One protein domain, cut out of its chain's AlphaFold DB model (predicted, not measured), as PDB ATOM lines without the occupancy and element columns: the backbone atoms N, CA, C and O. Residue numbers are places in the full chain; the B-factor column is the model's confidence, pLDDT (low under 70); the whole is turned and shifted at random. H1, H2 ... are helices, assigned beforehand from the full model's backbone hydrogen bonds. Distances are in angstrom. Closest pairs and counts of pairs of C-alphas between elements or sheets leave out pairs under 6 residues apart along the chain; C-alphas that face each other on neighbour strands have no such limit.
ATOM      1  N   LEU A 496     186.657 231.379 332.037       56.56
ATOM      2  CA  LEU A 496     186.432 230.436 333.142       56.56
ATOM      3  C   LEU A 496     187.714 229.732 333.572       56.56
ATOM      4  O   LEU A 496     187.983 229.619 334.768       56.56
ATOM      5  N   ARG A 497     188.534 229.302 332.605       65.75
ATOM      6  CA  ARG A 497     189.856 228.724 332.891       65.75
ATOM      7  C   ARG A 497     190.724 229.722 333.650       65.75
ATOM      8  O   ARG A 497     191.364 229.353 334.632       65.75
ATOM      9  N   TYR A 498     190.685 230.990 333.248       64.69
ATOM     10  CA  TYR A 498     191.452 232.052 333.891       64.69
ATOM     11  C   TYR A 498     190.968 232.373 335.295       64.69
ATOM     12  O   TYR A 498     191.795 232.537 336.187       64.69
ATOM     13  N   PHE A 499     189.657 232.412 335.531       63.56
ATOM     14  CA  PHE A 499     189.133 232.621 336.878       63.56
ATOM     15  C   PHE A 499     189.631 231.545 337.858       63.56
ATOM     16  O   PHE A 499     190.104 231.873 338.944       63.56
ATOM     17  N   MET A 500     189.599 230.270 337.459       65.19
ATOM     18  CA  MET A 500     190.104 229.170 338.291       65.19
ATOM     19  C   MET A 500     191.618 229.217 338.472       65.19
ATOM     20  O   MET A 500     192.116 229.009 339.578       65.19
ATOM     21  N   LEU A 501     192.358 229.525 337.404       72.00
ATOM     22  CA  LEU A 501     193.802 229.702 337.480       72.00
ATOM     23  C   LEU A 501     194.152 230.794 338.498       72.00
ATOM     24  O   LEU A 501     194.985 230.582 339.378       72.00
ATOM     25  N   LEU A 502     193.480 231.942 338.416       69.19
ATOM     26  CA  LEU A 502     193.664 233.047 339.349       69.19
ATOM     27  C   LEU A 502     193.280 232.655 340.774       69.19
ATOM     28  O   LEU A 502     193.976 233.054 341.700       69.19
ATOM     29  N   GLU A 503     192.229 231.862 340.978       70.12
ATOM     30  CA  GLU A 503     191.856 231.358 342.304       70.12
ATOM     31  C   GLU A 503     192.955 230.461 342.898       70.12
ATOM     32  O   GLU A 503     193.415 230.722 344.013       70.12
ATOM     33  N   ILE A 504     193.449 229.472 342.141       74.44
ATOM     34  CA  ILE A 504     194.563 228.597 342.557       74.44
ATOM     35  C   ILE A 504     195.761 229.448 342.965       74.44
ATOM     36  O   ILE A 504     196.336 229.280 344.046       74.44
ATOM     37  N   ILE A 505     196.118 230.407 342.115       76.88
ATOM     38  CA  ILE A 505     197.279 231.228 342.380       76.88
ATOM     39  C   ILE A 505     197.043 232.167 343.576       76.88
ATOM     40  O   ILE A 505     197.907 232.294 344.445       76.88
ATOM     41  N   ASN A 506     195.868 232.779 343.700       73.25
ATOM     42  CA  ASN A 506     195.517 233.646 344.826       73.25
ATOM     43  C   ASN A 506     195.557 232.908 346.170       73.25
ATOM     44  O   ASN A 506     195.930 233.505 347.194       73.25
ATOM     45  N   GLN A 507     195.216 231.619 346.188       74.06
ATOM     46  CA  GLN A 507     195.369 230.769 347.366       74.06
ATOM     47  C   GLN A 507     196.847 230.570 347.726       74.06
ATOM     48  O   GLN A 507     197.207 230.715 348.900       74.06
ATOM     49  N   ILE A 508     197.716 230.329 346.738       82.88
ATOM     50  CA  ILE A 508     199.173 230.232 346.937       82.88
ATOM     51  C   ILE A 508     199.732 231.559 347.468       82.88
ATOM     52  O   ILE A 508     200.367 231.574 348.526       82.88
ATOM     53  N   LEU A 509     199.426 232.685 346.812       80.25
ATOM     54  CA  LEU A 509     199.860 234.019 347.243       80.25
ATOM     55  C   LEU A 509     199.424 234.316 348.680       80.25
ATOM     56  O   LEU A 509     200.213 234.797 349.492       80.25
ATOM     57  N   THR A 510     198.176 233.989 349.029       81.50
ATOM     58  CA  THR A 510     197.655 234.193 350.387       81.50
ATOM     59  C   THR A 510     198.431 233.371 351.418       81.50
ATOM     60  O   THR A 510     198.700 233.875 352.512       81.50
ATOM     61  N   ARG A 511     198.812 232.128 351.096       81.69
ATOM     62  CA  ARG A 511     199.639 231.287 351.979       81.69
ATOM     63  C   ARG A 511     201.051 231.847 352.131       81.69
ATOM     64  O   ARG A 511     201.551 231.860 353.253       81.69
ATOM     65  N   ILE A 512     201.653 232.369 351.062       84.19
ATOM     66  CA  ILE A 512     202.971 233.020 351.129       84.19
ATOM     67  C   ILE A 512     202.917 234.234 352.061       84.19
ATOM     68  O   ILE A 512     203.666 234.286 353.033       84.19
ATOM     69  N   ILE A 513     201.967 235.150 351.837       81.31
ATOM     70  CA  ILE A 513     201.825 236.383 352.629       81.31
ATOM     71  C   ILE A 513     201.579 236.078 354.113       81.31
ATOM     72  O   ILE A 513     202.130 236.748 354.982       81.31
ATOM     73  N   LYS A 514     200.719 235.096 354.424       79.69
ATOM     74  CA  LYS A 514     200.320 234.807 355.813       79.69
ATOM     75  C   LYS A 514     201.300 233.912 356.570       79.69
ATOM     76  O   LYS A 514     201.353 234.012 357.791       79.69
ATOM     77  N   LYS A 515     201.982 232.987 355.889       77.25
ATOM     78  CA  LYS A 515     202.717 231.883 356.533       77.25
ATOM     79  C   LYS A 515     204.162 231.712 356.052       77.25
ATOM     80  O   LYS A 515     204.807 230.777 356.504       77.25
ATOM     81  N   GLY A 516     204.669 232.556 355.145       78.81
ATOM     82  CA  GLY A 516     206.025 232.396 354.598       78.81
ATOM     83  C   GLY A 516     206.199 231.072 353.847       78.81
ATOM     84  O   GLY A 516     207.166 230.349 354.059       78.81
ATOM     85  N   PHE A 517     205.207 230.702 353.034       86.62
ATOM     86  CA  PHE A 517     205.128 229.396 352.378       86.62
ATOM     87  C   PHE A 517     206.096 229.265 351.184       86.62
ATOM     88  O   PHE A 517     205.705 229.459 350.033       86.62
ATOM     89  N   GLU A 518     207.352 228.912 351.465       85.94
ATOM     90  CA  GLU A 518     208.436 228.793 350.473       85.94
ATOM     91  C   GLU A 518     208.152 227.815 349.310       85.94
ATOM     92  O   GLU A 518     208.409 228.189 348.165       85.94
ATOM     93  N   PRO A 519     207.547 226.622 349.515       88.31
ATOM     94  CA  PRO A 519     207.181 225.746 348.394       88.31
ATOM     95  C   PRO A 519     206.226 226.418 347.399       88.31
ATOM     96  O   PRO A 519     206.328 226.218 346.190       88.31
ATOM     97  N   GLY A 520     205.329 227.276 347.897       86.31
ATOM     98  CA  GLY A 520     204.471 228.119 347.067       86.31
ATOM     99  C   GLY A 520     205.261 229.093 346.207       86.31
ATOM    100  O   GLY A 520     204.966 229.238 345.026       86.31
ATOM    101  N   LEU A 521     206.281 229.727 346.782       84.19
ATOM    102  CA  LEU A 521     207.141 230.667 346.067       84.19
ATOM    103  C   LEU A 521     207.898 229.990 344.918       84.19
ATOM    104  O   LEU A 521     207.973 230.541 343.821       84.19
ATOM    105  N   GLN A 522     208.429 228.789 345.162       85.75
ATOM    106  CA  GLN A 522     209.119 227.990 344.148       85.75
ATOM    107  C   GLN A 522     208.175 227.603 343.008       85.75
ATOM    108  O   GLN A 522     208.501 227.834 341.847       85.75
ATOM    109  N   LEU A 523     206.972 227.124 343.337       88.69
ATOM    110  CA  LEU A 523     205.964 226.745 342.348       88.69
ATOM    111  C   LEU A 523     205.578 227.915 341.430       88.69
ATOM    112  O   LEU A 523     205.487 227.735 340.219       88.69
ATOM    113  N   LEU A 524     205.400 229.126 341.972       84.50
ATOM    114  CA  LEU A 524     205.057 230.305 341.162       84.50
ATOM    115  C   LEU A 524     206.137 230.666 340.135       84.50
ATOM    116  O   LEU A 524     205.809 231.173 339.066       84.50
ATOM    117  N   ARG A 525     207.413 230.391 340.435       81.38
ATOM    118  CA  ARG A 525     208.539 230.643 339.517       81.38
ATOM    119  C   ARG A 525     208.620 229.642 338.365       81.38
ATOM    120  O   ARG A 525     209.329 229.888 337.394       81.38
ATOM    121  N   GLU A 526     207.919 228.520 338.477       85.00
ATOM    122  CA  GLU A 526     207.918 227.448 337.480       85.00
ATOM    123  C   GLU A 526     206.781 227.587 336.459       85.00
ATOM    124  O   GLU A 526     206.820 226.925 335.421       85.00
ATOM    125  N   ILE A 527     205.789 228.448 336.723       84.38
ATOM    126  CA  ILE A 527     204.643 228.663 335.832       84.38
ATOM    127  C   ILE A 527     205.128 229.226 334.491       84.38
ATOM    128  O   ILE A 527     205.837 230.231 334.441       84.38
ATOM    129  N   LYS A 528     204.709 228.591 333.391       81.00
ATOM    130  CA  LYS A 528     205.006 229.023 332.019       81.00
ATOM    131  C   LYS A 528     203.732 229.056 331.184       81.00
ATOM    132  O   LYS A 528     203.046 228.042 331.061       81.00
ATOM    133  N   VAL A 529     203.458 230.203 330.571       76.62
ATOM    134  CA  VAL A 529     202.380 230.370 329.589       76.62
ATOM    135  C   VAL A 529     202.968 230.108 328.200       76.62
ATOM    136  O   VAL A 529     203.866 230.831 327.773       76.62
ATOM    137  N   LYS A 530     202.540 229.033 327.523       73.75
ATOM    138  CA  LYS A 530     203.094 228.646 326.208       73.75
ATOM    139  C   LYS A 530     202.430 229.381 325.041       73.75
ATOM    140  O   LYS A 530     203.096 229.669 324.051       73.75
ATOM    141  N   ASP A 531     201.134 229.655 325.150       72.06
ATOM    142  CA  ASP A 531     200.336 230.317 324.118       72.06
ATOM    143  C   ASP A 531     200.079 231.775 324.520       72.06
ATOM    144  O   ASP A 531     199.525 232.025 325.582       72.06
ATOM    145  N   LEU A 532     200.506 232.730 323.691       75.31
ATOM    146  CA  LEU A 532     200.334 234.178 323.903       75.31
ATOM    147  C   LEU A 532     199.407 234.798 322.839       75.31
ATOM    148  O   LEU A 532     199.510 235.991 322.519       75.31
ATOM    149  N   SER A 533     198.562 233.970 322.216       69.31
ATOM    150  CA  SER A 533     197.679 234.378 321.120       69.31
ATOM    151  C   SER A 533     196.521 235.265 321.575       69.31
ATOM    152  O   SER A 533     196.077 236.108 320.793       69.31
ATOM    153  N   THR A 534     196.061 235.126 322.822       67.19
ATOM    154  CA  THR A 534     194.993 235.957 323.394       67.19
ATOM    155  C   THR A 534     195.543 237.047 324.313       67.19
ATOM    156  O   THR A 534     196.612 236.901 324.908       67.19
ATOM    157  N   GLU A 535     194.808 238.155 324.443       69.06
ATOM    158  CA  GLU A 535     195.197 239.253 325.337       69.06
ATOM    159  C   GLU A 535     195.217 238.812 326.807       69.06
ATOM    160  O   GLU A 535     196.135 239.157 327.544       69.06
ATOM    161  N   ILE A 536     194.271 237.961 327.218       65.31
ATOM    162  CA  ILE A 536     194.237 237.441 328.588       65.31
ATOM    163  C   ILE A 536     195.445 236.535 328.875       65.31
ATOM    164  O   ILE A 536     196.037 236.637 329.950       65.31
ATOM    165  N   ASP A 537     195.869 235.688 327.927       71.69
ATOM    166  CA  ASP A 537     197.075 234.864 328.103       71.69
ATOM    167  C   ASP A 537     198.338 235.724 328.256       71.69
ATOM    168  O   ASP A 537     199.192 235.436 329.100       71.69
ATOM    169  N   ARG A 538     198.442 236.820 327.490       74.50
ATOM    170  CA  ARG A 538     199.528 237.801 327.649       74.50
ATOM    171  C   ARG A 538     199.486 238.453 329.021       74.50
ATOM    172  O   ARG A 538     200.506 238.475 329.701       74.50
ATOM    173  N   GLN A 539     198.317 238.902 329.472       70.50
ATOM    174  CA  GLN A 539     198.160 239.500 330.799       70.50
ATOM    175  C   GLN A 539     198.538 238.528 331.921       70.50
ATOM    176  O   GLN A 539     199.174 238.937 332.890       70.50
ATOM    177  N   ILE A 540     198.215 237.237 331.793       73.31
ATOM    178  CA  ILE A 540     198.644 236.206 332.751       73.31
ATOM    179  C   ILE A 540     200.158 236.002 332.700       73.31
ATOM    180  O   ILE A 540     200.792 235.884 333.747       73.31
ATOM    181  N   SER A 541     200.754 235.990 331.508       79.69
ATOM    182  CA  SER A 541     202.209 235.914 331.351       79.69
ATOM    183  C   SER A 541     202.916 237.103 332.015       79.69
ATOM    184  O   SER A 541     203.882 236.913 332.760       79.69
ATOM    185  N   GLU A 542     202.407 238.321 331.826       78.81
ATOM    186  CA  GLU A 542     202.922 239.528 332.486       78.81
ATOM    187  C   GLU A 542     202.726 239.476 334.005       78.81
ATOM    188  O   GLU A 542     203.615 239.819 334.785       78.81
ATOM    189  N   TRP A 543     201.585 238.958 334.449       80.38
ATOM    190  CA  TRP A 543     201.270 238.759 335.858       80.38
ATOM    191  C   TRP A 543     202.236 237.769 336.539       80.38
ATOM    192  O   TRP A 543     202.751 238.045 337.628       80.38
ATOM    193  N   VAL A 544     202.547 236.642 335.886       78.56
ATOM    194  CA  VAL A 544     203.554 235.671 336.351       78.56
ATOM    195  C   VAL A 544     204.949 236.303 336.351       78.56
ATOM    196  O   VAL A 544     205.696 236.151 337.321       78.56
ATOM    197  N   SER A 545     205.282 237.077 335.316       81.75
ATOM    198  CA  SER A 545     206.564 237.783 335.208       81.75
ATOM    199  C   SER A 545     206.762 238.775 336.355       81.75
ATOM    200  O   SER A 545     207.811 238.764 337.003       81.75
ATOM    201  N   LEU A 546     205.732 239.558 336.694       83.25
ATOM    202  CA  LEU A 546     205.728 240.466 337.845       83.25
ATOM    203  C   LEU A 546     205.997 239.750 339.171       83.25
ATOM    204  O   LEU A 546     206.717 240.265 340.032       83.25
ATOM    205  N   ILE A 547     205.449 238.550 339.351       81.31
ATOM    206  CA  ILE A 547     205.740 237.745 340.538       81.31
ATOM    207  C   ILE A 547     207.201 237.337 340.552       81.31
ATOM    208  O   ILE A 547     207.876 237.610 341.544       81.31
ATOM    209  N   ILE A 548     207.702 236.747 339.468       79.88
ATOM    210  CA  ILE A 548     209.076 236.243 339.391       79.88
ATOM    211  C   ILE A 548     210.081 237.349 339.728       79.88
ATOM    212  O   ILE A 548     210.915 237.157 340.618       79.88
ATOM    213  N   ILE A 549     209.956 238.519 339.097       81.19
ATOM    214  CA  ILE A 549     210.875 239.640 339.340       81.19
ATOM    215  C   ILE A 549     210.737 240.190 340.766       81.19
ATOM    216  O   ILE A 549     211.734 240.488 341.411       81.19
ATOM    217  N   SER A 550     209.522 240.261 341.328       79.25
ATOM    218  CA  SER A 550     209.331 240.764 342.700       79.25
ATOM    219  C   SER A 550     209.958 239.850 343.758       79.25
ATOM    220  O   SER A 550     210.292 240.291 344.859       79.25
ATOM    221  N   CYS A 551     210.144 238.574 343.416       76.12
ATOM    222  CA  CYS A 551     210.777 237.586 344.272       76.12
ATOM    223  C   CYS A 551     212.306 237.588 344.163       76.12
ATOM    224  O   CYS A 551     212.942 236.902 344.966       76.12
ATOM    225  N   SER A 552     212.887 238.290 343.188       78.38
ATOM    226  CA  SER A 552     214.332 238.347 342.985       78.38
ATOM    227  C   SER A 552     214.938 239.542 343.738       78.38
ATOM    228  O   SER A 552     214.495 240.681 343.553       78.38
ATOM    229  N   PRO A 553     215.944 239.322 344.605       72.62
ATOM    230  CA  PRO A 553     216.611 240.406 345.326       72.62
ATOM    231  C   PRO A 553     217.437 241.314 344.400       72.62
ATOM    232  O   PRO A 553     217.671 242.472 344.739       72.62
ATOM    233  N   ASP A 554     217.827 240.816 343.224       80.06
ATOM    234  CA  ASP A 554     218.690 241.522 342.270       80.06
ATOM    235  C   ASP A 554     217.912 242.330 341.222       80.06
ATOM    236  O   ASP A 554     218.508 243.010 340.385       80.06
ATOM    237  N   THR A 555     216.576 242.280 341.249       79.75
ATOM    238  CA  THR A 555     215.748 243.034 340.303       79.75
ATOM    239  C   THR A 555     215.974 244.534 340.461       79.75
ATOM    240  O   THR A 555     215.797 245.100 341.543       79.75
ATOM    241  N   SER A 556     216.356 245.186 339.359       80.88
ATOM    242  CA  SER A 556     216.510 246.639 339.316       80.88
ATOM    243  C   SER A 556     215.146 247.340 339.313       80.88
ATOM    244  O   SER A 556     214.148 246.781 338.861       80.88
ATOM    245  N   ILE A 557     215.105 248.587 339.799       78.88
ATOM    246  CA  ILE A 557     213.885 249.415 339.781       78.88
ATOM    247  C   ILE A 557     213.360 249.559 338.349       78.88
ATOM    248  O   ILE A 557     212.175 249.358 338.118       78.88
ATOM    249  N   THR A 558     214.252 249.826 337.393       81.50
ATOM    250  CA  THR A 558     213.903 250.000 335.979       81.50
ATOM    251  C   THR A 558     213.261 248.746 335.394       81.50
ATOM    252  O   THR A 558     212.251 248.839 334.710       81.50
ATOM    253  N   ASP A 559     213.801 247.567 335.703       81.62
ATOM    254  CA  ASP A 559     213.258 246.296 335.208       81.62
ATOM    255  C   ASP A 559     211.866 246.017 335.800       81.62
ATOM    256  O   ASP A 559     210.951 245.585 335.100       81.62
ATOM    257  N   PHE A 560     211.673 246.337 337.084       83.38
ATOM    258  CA  PHE A 560     210.366 246.250 337.733       83.38
ATOM    259  C   PHE A 560     209.345 247.223 337.122       83.38
ATOM    260  O   PHE A 560     208.208 246.833 336.866       83.38
ATOM    261  N   GLU A 561     209.743 248.471 336.866       81.62
ATOM    262  CA  GLU A 561     208.898 249.498 336.244       81.62
ATOM    263  C   GLU A 561     208.488 249.126 334.816       81.62
ATOM    264  O   GLU A 561     207.328 249.320 334.458       81.62
ATOM    265  N   ILE A 562     209.398 248.541 334.026       82.75
ATOM    266  CA  ILE A 562     209.101 248.053 332.673       82.75
ATOM    267  C   ILE A 562     208.006 246.987 332.727       82.75
ATOM    268  O   ILE A 562     206.962 247.165 332.105       82.75
ATOM    269  N   ARG A 563     208.178 245.934 333.538       82.19
ATOM    270  CA  ARG A 563     207.179 244.853 333.651       82.19
ATOM    271  C   ARG A 563     205.850 245.329 334.225       82.19
ATOM    272  O   ARG A 563     204.787 244.861 333.829       82.19
ATOM    273  N   LEU A 564     205.888 246.283 335.155       81.88
ATOM    274  CA  LEU A 564     204.674 246.888 335.690       81.88
ATOM    275  C   LEU A 564     203.941 247.697 334.617       81.88
ATOM    276  O   LEU A 564     202.721 247.605 334.516       81.88
ATOM    277  N   SER A 565     204.674 248.459 333.804       78.81
ATOM    278  CA  SER A 565     204.108 249.199 332.679       78.81
ATOM    279  C   SER A 565     203.543 248.264 331.613       78.81
ATOM    280  O   SER A 565     202.471 248.549 331.093       78.81
ATOM    281  N   GLU A 566     204.222 247.158 331.301       75.50
ATOM    282  CA  GLU A 566     203.740 246.131 330.367       75.50
ATOM    283  C   GLU A 566     202.422 245.528 330.865       75.50
ATOM    284  O   GLU A 566     201.433 245.525 330.131       75.50
ATOM    285  N   PHE A 567     202.343 245.165 332.147       76.56
ATOM    286  CA  PHE A 567     201.117 244.673 332.776       76.56
ATOM    287  C   PHE A 567     199.945 245.678 332.746       76.56
ATOM    288  O   PHE A 567     198.785 245.274 332.680       76.56
ATOM    289  N   TYR A 568     200.223 246.985 332.800       71.69
ATOM    290  CA  TYR A 568     199.205 248.044 332.715       71.69
ATOM    291  C   TYR A 568     198.961 248.570 331.293       71.69
ATOM    292  O   TYR A 568     198.116 249.449 331.116       71.69
ATOM    293  N   SER A 569     199.699 248.083 330.292       61.94
ATOM    294  CA  SER A 569     199.666 248.636 328.933       61.94
ATOM    295  C   SER A 569     198.399 248.286 328.145       61.94
ATOM    296  O   SER A 569     198.077 248.987 327.184       61.94
ATOM    297  N   SER A 570     197.651 247.262 328.568       57.38
ATOM    298  CA  SER A 570     196.371 246.862 327.977       57.38
ATOM    299  C   SER A 570     195.184 247.062 328.925       57.38
ATOM    300  O   SER A 570     195.348 247.190 330.142       57.38
ATOM    301  N   GLU A 571     193.966 247.127 328.365       57.22
ATOM    302  CA  GLU A 571     192.736 247.099 329.166       57.22
ATOM    303  C   GLU A 571     192.738 245.811 329.988       57.22
ATOM    304  O   GLU A 571     192.625 244.715 329.449       57.22
ATOM    305  N   ASN A 572     192.951 245.947 331.296       54.66
ATOM    306  CA  ASN A 572     193.143 244.801 332.166       54.66
ATOM    307  C   ASN A 572     191.835 244.004 332.263       54.66
ATOM    308  O   ASN A 572     190.885 244.444 332.914       54.66
ATOM    309  N   GLU A 573     191.788 242.844 331.607       51.78
ATOM    310  CA  GLU A 573     190.635 241.943 331.643       51.78
ATOM    311  C   GLU A 573     190.644 241.102 332.935       51.78
ATOM    312  O   GLU A 573     189.637 240.491 333.299       51.78
ATOM    313  N   ILE A 574     191.756 241.111 333.687       55.16
ATOM    314  CA  ILE A 574     191.861 240.487 335.007       55.16
ATOM    315  C   ILE A 574     191.204 241.393 336.058       55.16
ATOM    316  O   ILE A 574     191.778 242.362 336.554       55.16
ATOM    317  N   ILE A 575     189.983 241.024 336.445       47.69
ATOM    318  CA  ILE A 575     189.127 241.818 337.340       47.69
ATOM    319  C   ILE A 575     189.669 241.870 338.789       47.69
ATOM    320  O   ILE A 575     189.514 242.886 339.467       47.69
ATOM    321  N   GLU A 576     190.343 240.819 339.279       61.28
ATOM    322  CA  GLU A 576     190.746 240.697 340.693       61.28
ATOM    323  C   GLU A 576     192.273 240.759 340.897       61.28
ATOM    324  O   GLU A 576     192.981 239.757 340.823       61.28
ATOM    325  N   LEU A 577     192.791 241.951 341.227       67.00
ATOM    326  CA  LEU A 577     194.232 242.199 341.436       67.00
ATOM    327  C   LEU A 577     194.636 242.425 342.899       67.00
ATOM    328  O   LEU A 577     195.803 242.708 343.187       67.00
ATOM    329  N   SER A 578     193.696 242.353 343.845       71.06
ATOM    330  CA  SER A 578     193.951 242.728 345.243       71.06
ATOM    331  C   SER A 578     195.055 241.878 345.887       71.06
ATOM    332  O   SER A 578     195.937 242.402 346.572       71.06
ATOM    333  N   LYS A 579     195.055 240.570 345.615       74.00
ATOM    334  CA  LYS A 579     196.022 239.604 346.148       74.00
ATOM    335  C   LYS A 579     197.406 239.763 345.546       74.00
ATOM    336  O   LYS A 579     198.374 239.754 346.303       74.00
ATOM    337  N   LEU A 580     197.496 240.000 344.236       79.12
ATOM    338  CA  LEU A 580     198.758 240.355 343.592       79.12
ATOM    339  C   LEU A 580     199.330 241.637 344.211       79.12
ATOM    340  O   LEU A 580     200.481 241.651 344.625       79.12
ATOM    341  N   LYS A 581     198.524 242.697 344.362       81.88
ATOM    342  CA  LYS A 581     198.978 243.958 344.980       81.88
ATOM    343  C   LYS A 581     199.515 243.748 346.397       81.88
ATOM    344  O   LYS A 581     200.555 244.302 346.753       81.88
ATOM    345  N   LEU A 582     198.818 242.953 347.212       80.81
ATOM    346  CA  LEU A 582     199.268 242.612 348.564       80.81
ATOM    347  C   LEU A 582     200.575 241.814 348.542       80.81
ATOM    348  O   LEU A 582     201.475 242.110 349.326       80.81
ATOM    349  N   PHE A 583     200.688 240.846 347.635       84.31
ATOM    350  CA  PHE A 583     201.893 240.047 347.458       84.31
ATOM    351  C   PHE A 583     203.088 240.903 347.035       84.31
ATOM    352  O   PHE A 583     204.124 240.852 347.688       84.31
ATOM    353  N   LEU A 584     202.934 241.749 346.014       83.75
ATOM    354  CA  LEU A 584     203.993 242.640 345.540       83.75
ATOM    355  C   LEU A 584     204.473 243.563 346.664       83.75
ATOM    356  O   LEU A 584     205.672 243.671 346.899       83.75
ATOM    357  N   ARG A 585     203.554 244.165 347.434       82.69
ATOM    358  CA  ARG A 585     203.911 244.974 348.613       82.69
ATOM    359  C   ARG A 585     204.706 244.174 349.642       82.69
ATOM    360  O   ARG A 585     205.697 244.677 350.168       82.69
ATOM    361  N   PHE A 586     204.265 242.952 349.936       83.31
ATOM    362  CA  PHE A 586     204.945 242.061 350.867       83.31
ATOM    363  C   PHE A 586     206.360 241.719 350.380       83.31
ATOM    364  O   PHE A 586     207.320 241.920 351.123       83.31
ATOM    365  N   MET A 587     206.515 241.294 349.124       81.00
ATOM    366  CA  MET A 587     207.805 240.889 348.559       81.00
ATOM    367  C   MET A 587     208.773 242.063 348.399       81.00
ATOM    368  O   MET A 587     209.925 241.960 348.807       81.00
ATOM    369  N   ILE A 588     208.306 243.214 347.912       78.50
ATOM    370  CA  ILE A 588     209.128 244.424 347.762       78.50
ATOM    371  C   ILE A 588     209.626 244.919 349.123       78.50
ATOM    372  O   ILE A 588     210.803 245.248 349.269       78.50
ATOM    373  N   LYS A 589     208.769 244.912 350.153       78.19
ATOM    374  CA  LYS A 589     209.177 245.258 351.523       78.19
ATOM    375  C   LYS A 589     210.237 244.294 352.069       78.19
ATOM    376  O   LYS A 589     211.145 244.731 352.775       78.19
ATOM    377  N   SER A 590     210.100 243.006 351.759       75.62
ATOM    378  CA  SER A 590     210.947 241.936 352.297       75.62
ATOM    379  C   SER A 590     212.309 241.866 351.604       75.62
ATOM    380  O   SER A 590     213.337 241.822 352.273       75.62
ATOM    381  N   ASN A 591     212.317 241.929 350.272       71.69
ATOM    382  CA  ASN A 591     213.484 241.609 349.451       71.69
ATOM    383  C   ASN A 591     214.103 242.832 348.773       71.69
ATOM    384  O   ASN A 591     215.266 242.781 348.387       71.69
ATOM    385  N   ASN A 592     213.363 243.936 348.625       66.69
ATOM    386  CA  ASN A 592     213.766 245.012 347.725       66.69
ATOM    387  C   ASN A 592     213.529 246.413 348.327       66.69
ATOM    388  O   ASN A 592     212.738 247.225 347.846       66.69
ATOM    389  N   LYS A 593     214.269 246.726 349.406       66.12
ATOM    390  CA  LYS A 593     214.160 247.997 350.161       66.12
ATOM    391  C   LYS A 593     214.349 249.257 349.302       66.12
ATOM    392  O   LYS A 593     213.819 250.305 349.665       66.12
ATOM    393  N   LYS A 594     215.108 249.177 348.201       61.59
ATOM    394  CA  LYS A 594     215.309 250.294 347.259       61.59
ATOM    395  C   LYS A 594     214.043 250.572 346.444       61.59
ATOM    396  O   LYS A 594     213.603 251.714 346.410       61.59
ATOM    397  N   ILE A 595     213.417 249.530 345.892       62.75
ATOM    398  CA  ILE A 595     212.112 249.624 345.218       62.75
ATOM    399  C   ILE A 595     211.038 250.087 346.218       62.75
ATOM    400  O   ILE A 595     210.256 250.985 345.920       62.75
ATOM    401  N   HIS A 596     211.046 249.553 347.447       59.19
ATOM    402  CA  HIS A 596     210.076 249.927 348.481       59.19
ATOM    403  C   HIS A 596     210.086 251.426 348.811       59.19
ATOM    404  O   HIS A 596     209.023 251.995 349.040       59.19
ATOM    405  N   LYS A 597     211.269 252.058 348.826       61.72
ATOM    406  CA  LYS A 597     211.430 253.494 349.099       61.72
ATOM    407  C   LYS A 597     210.962 254.412 347.963       61.72
ATOM    408  O   LYS A 597     210.690 255.564 348.259       61.72
ATOM    409  N   ASN A 598     210.910 253.928 346.721       57.00
ATOM    410  CA  ASN A 598     210.491 254.719 345.556       57.00
ATOM    411  C   ASN A 598     209.014 254.514 345.180       57.00
ATOM    412  O   ASN A 598     208.443 255.368 344.514       57.00
ATOM    413  N   ILE A 599     208.412 253.374 345.550       60.38
ATOM    414  CA  ILE A 599     206.993 253.072 345.282       60.38
ATOM    415  C   ILE A 599     206.057 253.637 346.366       60.38
ATOM    416  O   ILE A 599     204.883 253.882 346.082       60.38
ATOM    417  N   LEU A 600     206.543 253.792 347.606       45.00
ATOM    418  CA  LEU A 600     205.872 254.596 348.639       45.00
ATOM    419  C   LEU A 600     205.954 256.076 348.271       45.00
ATOM    420  O   LEU A 600     204.923 256.758 348.464       45.00
TER     421      LEU A 600
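Overview. This is residues 496 to 600 of the 600 residues of an uncharacterized protein of Chryseobacterium sp. 7 (UniProt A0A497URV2). Look for three helical hairpins packed into one compact body, H1 with H2, H3 with H4, and H5 with H6. H3 and H5 run side by side through the middle, with H1 and H2 on one side of them, and H4 and the short end helix H6 on the other. The 105 printed residues include six named helices, H1 to H6 in chain order, and no named strand; the class is all helix. The whole is compact, with a radius of gyration of the C-alphas of 13.3 A, and spans 36 by 29 by 22 A.

Along the chain. Find C-alpha 496 at (186.432, 230.436, 333.142); from there the longest helix, H1, residues 496 to 515, runs 28.5 A to C-alpha 515 at (202.717, 231.883, 356.533). Next come H2, residues 518 to 526, 13.1 A long, and H3, residues 535 to 550, 22.4 A long. H4, residues 557 to 568, measures 16.3 A, and H5, residues 578 to 591, 20.0 A. H6, residues 593 to 599, is 10.0 A long and ends with C-alpha 599 at (206.993, 253.072, 345.282).

Arrangement. Start at H1, whose residues 505 to 512 alone touch H2; the C-alphas of Ile 508 and Gly 520 are closest, 5.7 A. This hairpin runs opposite ways at a steep tilt of 36 degrees, only just past shallow. Residues 506 to 513 of H1 alone touch H5, closest at the C-alphas of Asn 506 and Lys 579, 6.1 A, the same way at a steep 38 degrees. H1 and H3 are near each other. H3 and H5 are the hubs, touching three helices each; they touch each other closest at the C-alphas of Ser 550 and Met 587, 6.1 A, at a shallow tilt of 26 degrees. H3 and H4 form a hairpin at a shallow 22 degrees, the C-alphas of Glu 542 and Phe 567 being closest, 5.5 A. H2 touches H3 closest at the C-alphas of Arg 525 and Ile 548, 5.6 A. H5 and H6 form a hairpin, closest at the C-alphas of Ile 588 and His 596, 5.6 A. H4 and H6 are close but not clearly touching, while H1 and H4 are apart. Each O i to N i+4 pair is within hydrogen-bond range in H1 to H5; in H6, 2 of 3 are.

Size, cuts and confidence. The C-alphas of Leu 496 and Lys 594 are the two farthest apart, 37.8 A. The printed part has no cut and ends at the chain's last residue, 600; no link is long. The mean pLDDT of the printed part is 74.5; look for values under 70 at residues 496 to 500, 502, 533 to 536, 569 to 577 and 592 to 600.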